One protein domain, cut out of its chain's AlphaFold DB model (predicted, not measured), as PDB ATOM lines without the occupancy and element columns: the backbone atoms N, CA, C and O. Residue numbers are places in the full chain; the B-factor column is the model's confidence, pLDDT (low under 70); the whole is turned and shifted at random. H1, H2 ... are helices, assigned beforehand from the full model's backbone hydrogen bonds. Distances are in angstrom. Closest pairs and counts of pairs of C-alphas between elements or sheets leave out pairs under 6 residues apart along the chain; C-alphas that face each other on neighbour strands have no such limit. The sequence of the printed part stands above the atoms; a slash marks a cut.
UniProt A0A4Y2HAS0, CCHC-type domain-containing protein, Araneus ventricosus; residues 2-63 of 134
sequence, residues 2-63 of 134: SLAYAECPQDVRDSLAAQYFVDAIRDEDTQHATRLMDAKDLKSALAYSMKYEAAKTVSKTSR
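AT A GLANCE: This is residues 2 to 63 of the 134 residues of the protein "CCHC-type domain-containing protein" of Araneus ventricosus (UniProt A0A4Y2HAS0). The model is a thin rod in which two helices, H1 and H3, follow one another along the length and run the same way, overlapping near the middle where H3 begins beside Ala 18 of H1. Between them in the chain the short H2 folds back and packs on residues 45 to 53 of H3 and on residues 22 to 23 of H1, while residues 57 to 63, of which 57 to 61 belong to H3, stick out at one end of the rod. The printed part has 62 residues with three named helices, in the order H1, H2, H3, and no named strand; the class is all helix. The whole is loose, with a radius of gyration of the C-alphas of 14.0 A, and the C-alphas span 53 by 18 by 17 A.

IN THESE COORDINATES: The printed part begins at Ser 2, and residues 2 to 9 come before the first helix. H1 holds residues 10 to 23 and begins at C-alpha 10, at (130.616, 147.767, 132.562); it is 19.8 A from first to last C-alpha. H2 holds residues 28 to 36 and begins at C-alpha 28, at (121.335, 141.922, 158.650); it is 12.2 A long. H3, the longest helix, holds residues 42 to 61, is 28.9 A long and ends at C-alpha 61, at (130.811, 150.854, 173.117). Residues 62 and 63 follow it.

HOW THE PARTS SIT: H1 and H2 form a helical hairpin, opposite ways at a shallow tilt of 28 degrees. H1 touches H2 with residues 22 to 23 alone, and their closest C-alphas are those of Val 22 and Gln 31, 5.8 A apart. H3 touches H1 with residues 42 to 46 alone; the closest C-alphas are those of Ala 18 and Leu 42, 4.2 A apart. H1 and H3 run the same way at a shallow tilt of 28 degrees. H3 touches H2 with residues 45 to 53 alone, the closest C-alphas being those of Thr 34 and Ser 49, 5.9 A apart. H2 and H3 run opposite ways at a steep tilt of 47 degrees. The helix packing is mostly aligned, but only just: 2 of the 3 touching pairs are at a shallow tilt. In H1, H2 and H3 every O i to N i+4 pair is within hydrogen-bond range.

THE WHOLE: The outline is a rod, and the two C-alphas farthest apart are those of Glu 7 and Arg 63, at 53.1 A. The printed part has no cut. The links from H1 to H2 and from H2 to H3 are both tight, with 4 and 5 residues between the helices. The mean pLDDT of the printed part is 89.2; residue 2 and residues 60 to 63 are under 70.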
ATOM      1  N   SER A   2     137.055 132.669 129.799       68.94
ATOM      2  CA  SER A   2     136.117 133.727 129.399       68.94
ATOM      3  C   SER A   2     135.493 134.342 130.654       68.94
ATOM      4  O   SER A   2     135.163 133.603 131.582       68.94
ATOM      5  N   LEU A   3     135.362 135.667 130.705       71.00
ATOM      6  CA  LEU A   3     134.640 136.340 131.784       71.00
ATOM      7  C   LEU A   3     133.134 136.128 131.586       71.00
ATOM      8  O   LEU A   3     132.620 136.286 130.478       71.00
ATOM      9  N   ALA A   4     132.414 135.806 132.664       78.00
ATOM     10  CA  ALA A   4     130.958 135.879 132.645       78.00
ATOM     11  C   ALA A   4     130.535 137.317 132.290       78.00
ATOM     12  O   ALA A   4     131.124 138.276 132.791       78.00
ATOM     13  N   TYR A   5     129.539 137.466 131.411       79.44
ATOM     14  CA  TYR A   5     129.046 138.767 130.935       79.44
ATOM     15  C   TYR A   5     130.089 139.630 130.192       79.44
ATOM     16  O   TYR A   5     130.066 140.858 130.290       79.44
ATOM     17  N   ALA A   6     131.003 139.027 129.425       79.75
ATOM     18  CA  ALA A   6     132.029 139.763 128.672       79.75
ATOM     19  C   ALA A   6     131.458 140.843 127.724       79.75
ATOM     20  O   ALA A   6     132.042 141.920 127.621       79.75
ATOM     21  N   GLU A   7     130.302 140.581 127.107       88.38
ATOM     22  CA  GLU A   7     129.607 141.490 126.179       88.38
ATOM     23  C   GLU A   7     128.718 142.535 126.880       88.38
ATOM     24  O   GLU A   7     128.184 143.436 126.239       88.38
ATOM     25  N   CYS A   8     128.541 142.425 128.199       88.00
ATOM     26  CA  CYS A   8     127.671 143.308 128.966       88.00
ATOM     27  C   CYS A   8     128.378 144.637 129.296       88.00
ATOM     28  O   CYS A   8     129.566 144.612 129.647       88.00
ATOM     29  N   PRO A   9     127.668 145.782 129.236       92.25
ATOM     30  CA  PRO A   9     128.199 147.074 129.664       92.25
ATOM     31  C   PRO A   9     128.789 147.039 131.082       92.25
ATOM     32  O   PRO A   9     128.300 146.333 131.968       92.25
ATOM     33  N   GLN A  10     129.869 147.794 131.300       88.56
ATOM     34  CA  GLN A  10     130.616 147.767 132.562       88.56
ATOM     35  C   GLN A  10     129.765 148.219 133.755       88.56
ATOM     36  O   GLN A  10     129.839 147.611 134.815       88.56
ATOM     37  N   ASP A  11     128.925 149.231 133.567       90.19
ATOM     38  CA  ASP A  11     128.011 149.769 134.576       90.19
ATOM     39  C   ASP A  11     126.991 148.729 135.058       90.19
ATOM     40  O   ASP A  11     126.692 148.652 136.251       90.19
ATOM     41  N   VAL A  12     126.511 147.875 134.150       91.00
ATOM     42  CA  VAL A  12     125.612 146.766 134.493       91.00
ATOM     43  C   VAL A  12     126.360 145.699 135.287       91.00
ATOM     44  O   VAL A  12     125.846 145.213 136.294       91.00
ATOM     45  N   ARG A  13     127.593 145.361 134.884       91.00
ATOM     46  CA  ARG A  13     128.434 144.416 135.638       91.00
ATOM     47  C   ARG A  13     128.763 144.926 137.038       91.00
ATOM     48  O   ARG A  13     128.701 144.147 137.985       91.00
ATOM     49  N   ASP A  14     129.077 146.209 137.170       91.12
ATOM     50  CA  ASP A  14     129.419 146.834 138.448       91.12
ATOM     51  C   ASP A  14     128.204 146.917 139.378       91.12
ATOM     52  O   ASP A  14     128.327 146.612 140.566       91.12
ATOM     53  N   SER A  15     127.027 147.233 138.827       92.31
ATOM     54  CA  SER A  15     125.760 147.226 139.571       92.31
ATOM     55  C   SER A  15     125.415 145.820 140.057       92.31
ATOM     56  O   SER A  15     125.050 145.622 141.214       92.31
ATOM     57  N   LEU A  16     125.586 144.815 139.194       92.25
ATOM     58  CA  LEU A  16     125.353 143.418 139.542       92.25
ATOM     59  C   LEU A  16     126.342 142.938 140.618       92.25
ATOM     60  O   LEU A  16     125.947 142.271 141.572       92.25
ATOM     61  N   ALA A  17     127.618 143.311 140.502       93.50
ATOM     62  CA  ALA A  17     128.639 143.002 141.498       93.50
ATOM     63  C   ALA A  17     128.340 143.661 142.855       93.50
ATOM     64  O   ALA A  17     128.500 143.017 143.892       93.50
ATOM     65  N   ALA A  18     127.875 144.915 142.856       94.88
ATOM     66  CA  ALA A  18     127.436 145.603 144.065       94.88
ATOM     67  C   ALA A  18     126.252 144.877 144.721       94.88
ATOM     68  O   ALA A  18     126.292 144.614 145.921       94.88
ATOM     69  N   GLN A  19     125.248 144.477 143.936       95.06
ATOM     70  CA  GLN A  19     124.082 143.753 144.440       95.06
ATOM     71  C   GLN A  19     124.470 142.410 145.077       95.06
ATOM     72  O   GLN A  19     124.114 142.151 146.225       95.06
ATOM     73  N   TYR A  20     125.273 141.594 144.383       95.12
ATOM     74  CA  TYR A  20     125.753 140.318 144.926       95.12
ATOM     75  C   TYR A  20     126.590 140.493 146.193       95.12
ATOM     76  O   TYR A  20     126.493 139.679 147.110       95.12
ATOM     77  N   PHE A  21     127.407 141.549 146.262       96.19
ATOM     78  CA  PHE A  21     128.151 141.873 147.474       96.19
ATOM     79  C   PHE A  21     127.210 142.145 148.645       96.19
ATOM     80  O   PHE A  21     127.383 141.554 149.707       96.19
ATOM     81  N   VAL A  22     126.199 142.993 148.446       96.00
ATOM     82  CA  VAL A  22     125.225 143.336 149.488       96.00
ATOM     83  C   VAL A  22     124.427 142.107 149.931       96.00
ATOM     84  O   VAL A  22     124.225 141.898 151.128       96.00
ATOM     85  N   ASP A  23     124.028 141.253 148.992       95.56
ATOM     86  CA  ASP A  23     123.298 140.017 149.286       95.56
ATOM     87  C   ASP A  23     124.149 138.993 150.056       95.56
ATOM     88  O   ASP A  23     123.612 138.215 150.844       95.56
ATOM     89  N   ALA A  24     125.474 139.029 149.894       96.56
ATOM     90  CA  ALA A  24     126.411 138.178 150.623       96.56
ATOM     91  C   ALA A  24     126.742 138.676 152.048       96.56
ATOM     92  O   ALA A  24     127.390 137.950 152.812       96.56
ATOM     93  N   ILE A  25     126.331 139.892 152.433       96.25
ATOM     94  CA  ILE A  25     126.557 140.418 153.788       96.25
ATOM     95  C   ILE A  25     125.757 139.586 154.799       96.25
ATOM     96  O   ILE A  25     124.545 139.438 154.685       96.25
ATOM     97  N   ARG A  26     126.452 139.062 155.818       95.00
ATOM     98  CA  ARG A  26     125.852 138.226 156.876       95.00
ATOM     99  C   ARG A  26     125.141 139.017 157.973       95.00
ATOM    100  O   ARG A  26     124.224 138.484 158.584       95.00
ATOM    101  N   ASP A  27     125.629 140.216 158.292       93.31
ATOM    102  CA  ASP A  27     125.013 141.082 159.302       93.31
ATOM    103  C   ASP A  27     123.799 141.778 158.682       93.31
ATOM    104  O   ASP A  27     123.937 142.537 157.723       93.31
ATOM    105  N   GLU A  28     122.616 141.481 159.210       92.88
ATOM    106  CA  GLU A  28     121.335 141.922 158.650       92.88
ATOM    107  C   GLU A  28     121.187 143.451 158.688       92.88
ATOM    108  O   GLU A  28     120.789 144.055 157.691       92.88
ATOM    109  N   ASP A  29     121.618 144.105 159.773       91.38
ATOM    110  CA  ASP A  29     121.578 145.569 159.870       91.38
ATOM    111  C   ASP A  29     122.468 146.221 158.804       91.38
ATOM    112  O   ASP A  29     122.056 147.164 158.126       91.38
ATOM    113  N   THR A  30     123.695 145.721 158.638       93.50
ATOM    114  CA  THR A  30     124.654 146.237 157.656       93.50
ATOM    115  C   THR A  30     124.197 145.938 156.236       93.50
ATOM    116  O   THR A  30     124.351 146.792 155.357       93.50
ATOM    117  N   GLN A  31     123.583 144.776 155.997       95.25
ATOM    118  CA  GLN A  31     122.948 144.462 154.723       95.25
ATOM    119  C   GLN A  31     121.838 145.471 154.415       95.25
ATOM    120  O   GLN A  31     121.871 146.101 153.359       95.25
ATOM    121  N   HIS A  32     120.889 145.686 155.328       94.38
ATOM    122  CA  HIS A  32     119.784 146.625 155.128       94.38
ATOM    123  C   HIS A  32     120.250 148.071 154.963       94.38
ATOM    124  O   HIS A  32     119.787 148.758 154.053       94.38
ATOM    125  N   ALA A  33     121.193 148.525 155.788       93.81
ATOM    126  CA  ALA A  33     121.757 149.864 155.679       93.81
ATOM    127  C   ALA A  33     122.464 150.067 154.331       93.81
ATOM    128  O   ALA A  33     122.316 151.113 153.703       93.81
ATOM    129  N   THR A  34     123.205 149.058 153.858       94.06
ATOM    130  CA  THR A  34     123.896 149.135 152.563       94.06
ATOM    131  C   THR A  34     122.912 149.057 151.395       94.06
ATOM    132  O   THR A  34     123.091 149.789 150.426       94.06
ATOM    133  N   ARG A  35     121.842 148.249 151.492       94.12
ATOM    134  CA  ARG A  35     120.742 148.232 150.506       94.12
ATOM    135  C   ARG A  35     120.079 149.600 150.387       94.12
ATOM    136  O   ARG A  35     119.878 150.067 149.281       94.12
ATOM    137  N   LEU A  36     119.808 150.270 151.508       93.19
ATOM    138  CA  LEU A  36     119.171 151.593 151.528       93.19
ATOM    139  C   LEU A  36     119.992 152.676 150.806       93.19
ATOM    140  O   LEU A  36     119.452 153.696 150.389       93.19
ATOM    141  N   MET A  37     121.304 152.481 150.692       92.19
ATOM    142  CA  MET A  37     122.198 153.430 150.036       92.19
ATOM    143  C   MET A  37     122.142 153.354 148.498       92.19
ATOM    144  O   MET A  37     122.642 154.272 147.853       92.19
ATOM    145  N   ASP A  38     121.543 152.303 147.916       87.88
ATOM    146  CA  ASP A  38     121.411 152.091 146.464       87.88
ATOM    147  C   ASP A  38     122.734 152.293 145.689       87.88
ATOM    148  O   ASP A  38     122.821 153.025 144.696       87.88
ATOM    149  N   ALA A  39     123.805 151.640 146.157       88.94
ATOM    150  CA  ALA A  39     125.111 151.702 145.503       88.94
ATOM    151  C   ALA A  39     125.083 151.080 144.099       88.94
ATOM    152  O   ALA A  39     124.728 149.918 143.923       88.94
ATOM    153  N   LYS A  40     125.555 151.845 143.111       89.38
ATOM    154  CA  LYS A  40     125.682 151.405 141.708       89.38
ATOM    155  C   LYS A  40     127.008 150.716 141.407       89.38
ATOM    156  O   LYS A  40     127.160 150.085 140.370       89.38
ATOM    157  N   ASP A  41     127.979 150.868 142.296       93.00
ATOM    158  CA  ASP A  41     129.313 150.315 142.153       93.00
ATOM    159  C   ASP A  41     129.749 149.606 143.435       93.00
ATOM    160  O   ASP A  41     129.450 150.019 144.561       93.00
ATOM    161  N   LEU A  42     130.513 148.530 143.249       94.06
ATOM    162  CA  LEU A  42     131.009 147.700 144.341       94.06
ATOM    163  C   LEU A  42     131.845 148.502 145.348       94.06
ATOM    164  O   LEU A  42     131.809 148.238 146.550       94.06
ATOM    165  N   LYS A  43     132.598 149.498 144.871       95.56
ATOM    166  CA  LYS A  43     133.474 150.311 145.714       95.56
ATOM    167  C   LYS A  43     132.664 151.167 146.685       95.56
ATOM    168  O   LYS A  43     133.011 151.208 147.866       95.56
ATOM    169  N   SER A  44     131.593 151.810 146.222       95.00
ATOM    170  CA  SER A  44     130.686 152.561 147.095       95.00
ATOM    171  C   SER A  44     129.989 151.655 148.105       95.00
ATOM    172  O   SER A  44     129.996 151.984 149.293       95.00
ATOM    173  N   ALA A  45     129.466 150.500 147.666       95.94
ATOM    174  CA  ALA A  45     128.826 149.522 148.549       95.94
ATOM    175  C   ALA A  45     129.770 149.108 149.690       95.94
ATOM    176  O   ALA A  45     129.448 149.290 150.864       95.94
ATOM    177  N   LEU A  46     130.984 148.669 149.348       95.81
ATOM    178  CA  LEU A  46     131.994 148.244 150.314       95.81
ATOM    179  C   LEU A  46     132.405 149.374 151.266       95.81
ATOM    180  O   LEU A  46     132.456 149.184 152.482       95.81
ATOM    181  N   ALA A  47     132.697 150.561 150.726       96.94
ATOM    182  CA  ALA A  47     133.135 151.696 151.529       96.94
ATOM    183  C   ALA A  47     132.066 152.120 152.544       96.94
ATOM    184  O   ALA A  47     132.399 152.481 153.675       96.94
ATOM    185  N   TYR A  48     130.792 152.079 152.158       96.06
ATOM    186  CA  TYR A  48     129.693 152.374 153.064       96.06
ATOM    187  C   TYR A  48     129.530 151.297 154.134       96.06
ATOM    188  O   TYR A  48     129.506 151.646 155.313       96.06
ATOM    189  N   SER A  49     129.484 150.012 153.762       95.38
ATOM    190  CA  SER A  49     129.332 148.919 154.733       95.38
ATOM    191  C   SER A  49     130.431 148.962 155.797       95.38
ATOM    192  O   SER A  49     130.150 148.857 156.987       95.38
ATOM    193  N   MET A  50     131.681 149.219 155.393       95.88
ATOM    194  CA  MET A  50     132.798 149.378 156.332       95.88
ATOM    195  C   MET A  50     132.616 150.576 157.271       95.88
ATOM    196  O   MET A  50     132.881 150.468 158.468       95.88
ATOM    197  N   LYS A  51     132.166 151.728 156.752       95.62
ATOM    198  CA  LYS A  51     131.892 152.916 157.578       95.62
ATOM    199  C   LYS A  51     130.762 152.661 158.568       95.62
ATOM    200  O   LYS A  51     130.870 153.074 159.720       95.62
ATOM    201  N   TYR A  52     129.703 151.992 158.124       93.81
ATOM    202  CA  TYR A  52     128.570 151.641 158.965       93.81
ATOM    203  C   TYR A  52     129.003 150.715 160.106       93.81
ATOM    204  O   TYR A  52     128.733 151.022 161.262       93.81
ATOM    205  N   GLU A  53     129.775 149.665 159.821       91.69
ATOM    206  CA  GLU A  53     130.327 148.767 160.849       91.69
ATOM    207  C   GLU A  53     131.261 149.492 161.832       91.69
ATOM    208  O   GLU A  53     131.161 149.331 163.053       91.69
ATOM    209  N   ALA A  54     132.135 150.368 161.330       92.94
ATOM    210  CA  ALA A  54     132.987 151.193 162.184       92.94
ATOM    211  C   ALA A  54     132.150 152.100 163.109       92.94
ATOM    212  O   ALA A  54     132.412 152.189 164.307       92.94
ATOM    213  N   ALA A  55     131.092 152.730 162.595       89.19
ATOM    214  CA  ALA A  55     130.187 153.540 163.405       89.19
ATOM    215  C   ALA A  55     129.370 152.691 164.400       89.19
ATOM    216  O   ALA A  55     129.180 153.097 165.550       89.19
ATOM    217  N   LYS A  56     128.923 151.497 163.990       88.19
ATOM    218  CA  LYS A  56     128.155 150.540 164.805       88.19
ATOM    219  C   LYS A  56     128.970 150.073 166.011       88.19
ATOM    220  O   LYS A  56     128.466 150.084 167.133       88.19
ATOM    221  N   THR A  57     130.243 149.729 165.814       85.12
ATOM    222  CA  THR A  57     131.149 149.296 166.897       85.12
ATOM    223  C   THR A  57     131.437 150.407 167.913       85.12
ATOM    224  O   THR A  57     131.390 150.167 169.123       85.12
ATOM    225  N   VAL A  58     131.648 151.646 167.455       85.69
ATOM    226  CA  VAL A  58     131.816 152.814 168.342       85.69
ATOM    227  C   VAL A  58     130.518 153.135 169.092       85.69
ATOM    228  O   VAL A  58     130.537 153.427 170.287       85.69
ATOM    229  N   SER A  59     129.368 153.028 168.428       77.44
ATOM    230  CA  SER A  59     128.069 153.312 169.048       77.44
ATOM    231  C   SER A  59     127.741 152.307 170.155       77.44
ATOM    232  O   SER A  59     127.360 152.715 171.254       77.44
ATOM    233  N   LYS A  60     127.978 151.008 169.907       69.81
ATOM    234  CA  LYS A  60     127.788 149.923 170.889       69.81
ATOM    235  C   LYS A  60     128.689 150.053 172.124       69.81
ATOM    236  O   LYS A  60     128.314 149.597 173.197       69.81
ATOM    237  N   THR A  61     129.864 150.670 171.998       60.28
ATOM    238  CA  THR A  61     130.811 150.854 173.117       60.28
ATOM    239  C   THR A  61     130.571 152.139 173.913       60.28
ATOM    240  O   THR A  61     131.115 152.305 175.010       60.28
ATOM    241  N   SER A  62     129.726 153.048 173.421       61.69
ATOM    242  CA  SER A  62     129.398 154.268 174.151       61.69
ATOM    243  C   SER A  62     128.449 153.964 175.326       61.69
ATOM    244  O   SER A  62     127.286 153.607 175.155       61.69
ATOM    245  N   ARG A  63     128.943 154.140 176.563       56.53
ATOM    246  CA  ARG A  63     128.223 153.879 177.838       56.53
ATOM    247  C   ARG A  63     126.903 154.648 178.026       56.53
ATOM    248  O   ARG A  63     126.224 154.428 179.024       56.53
TER     249      ARG A  63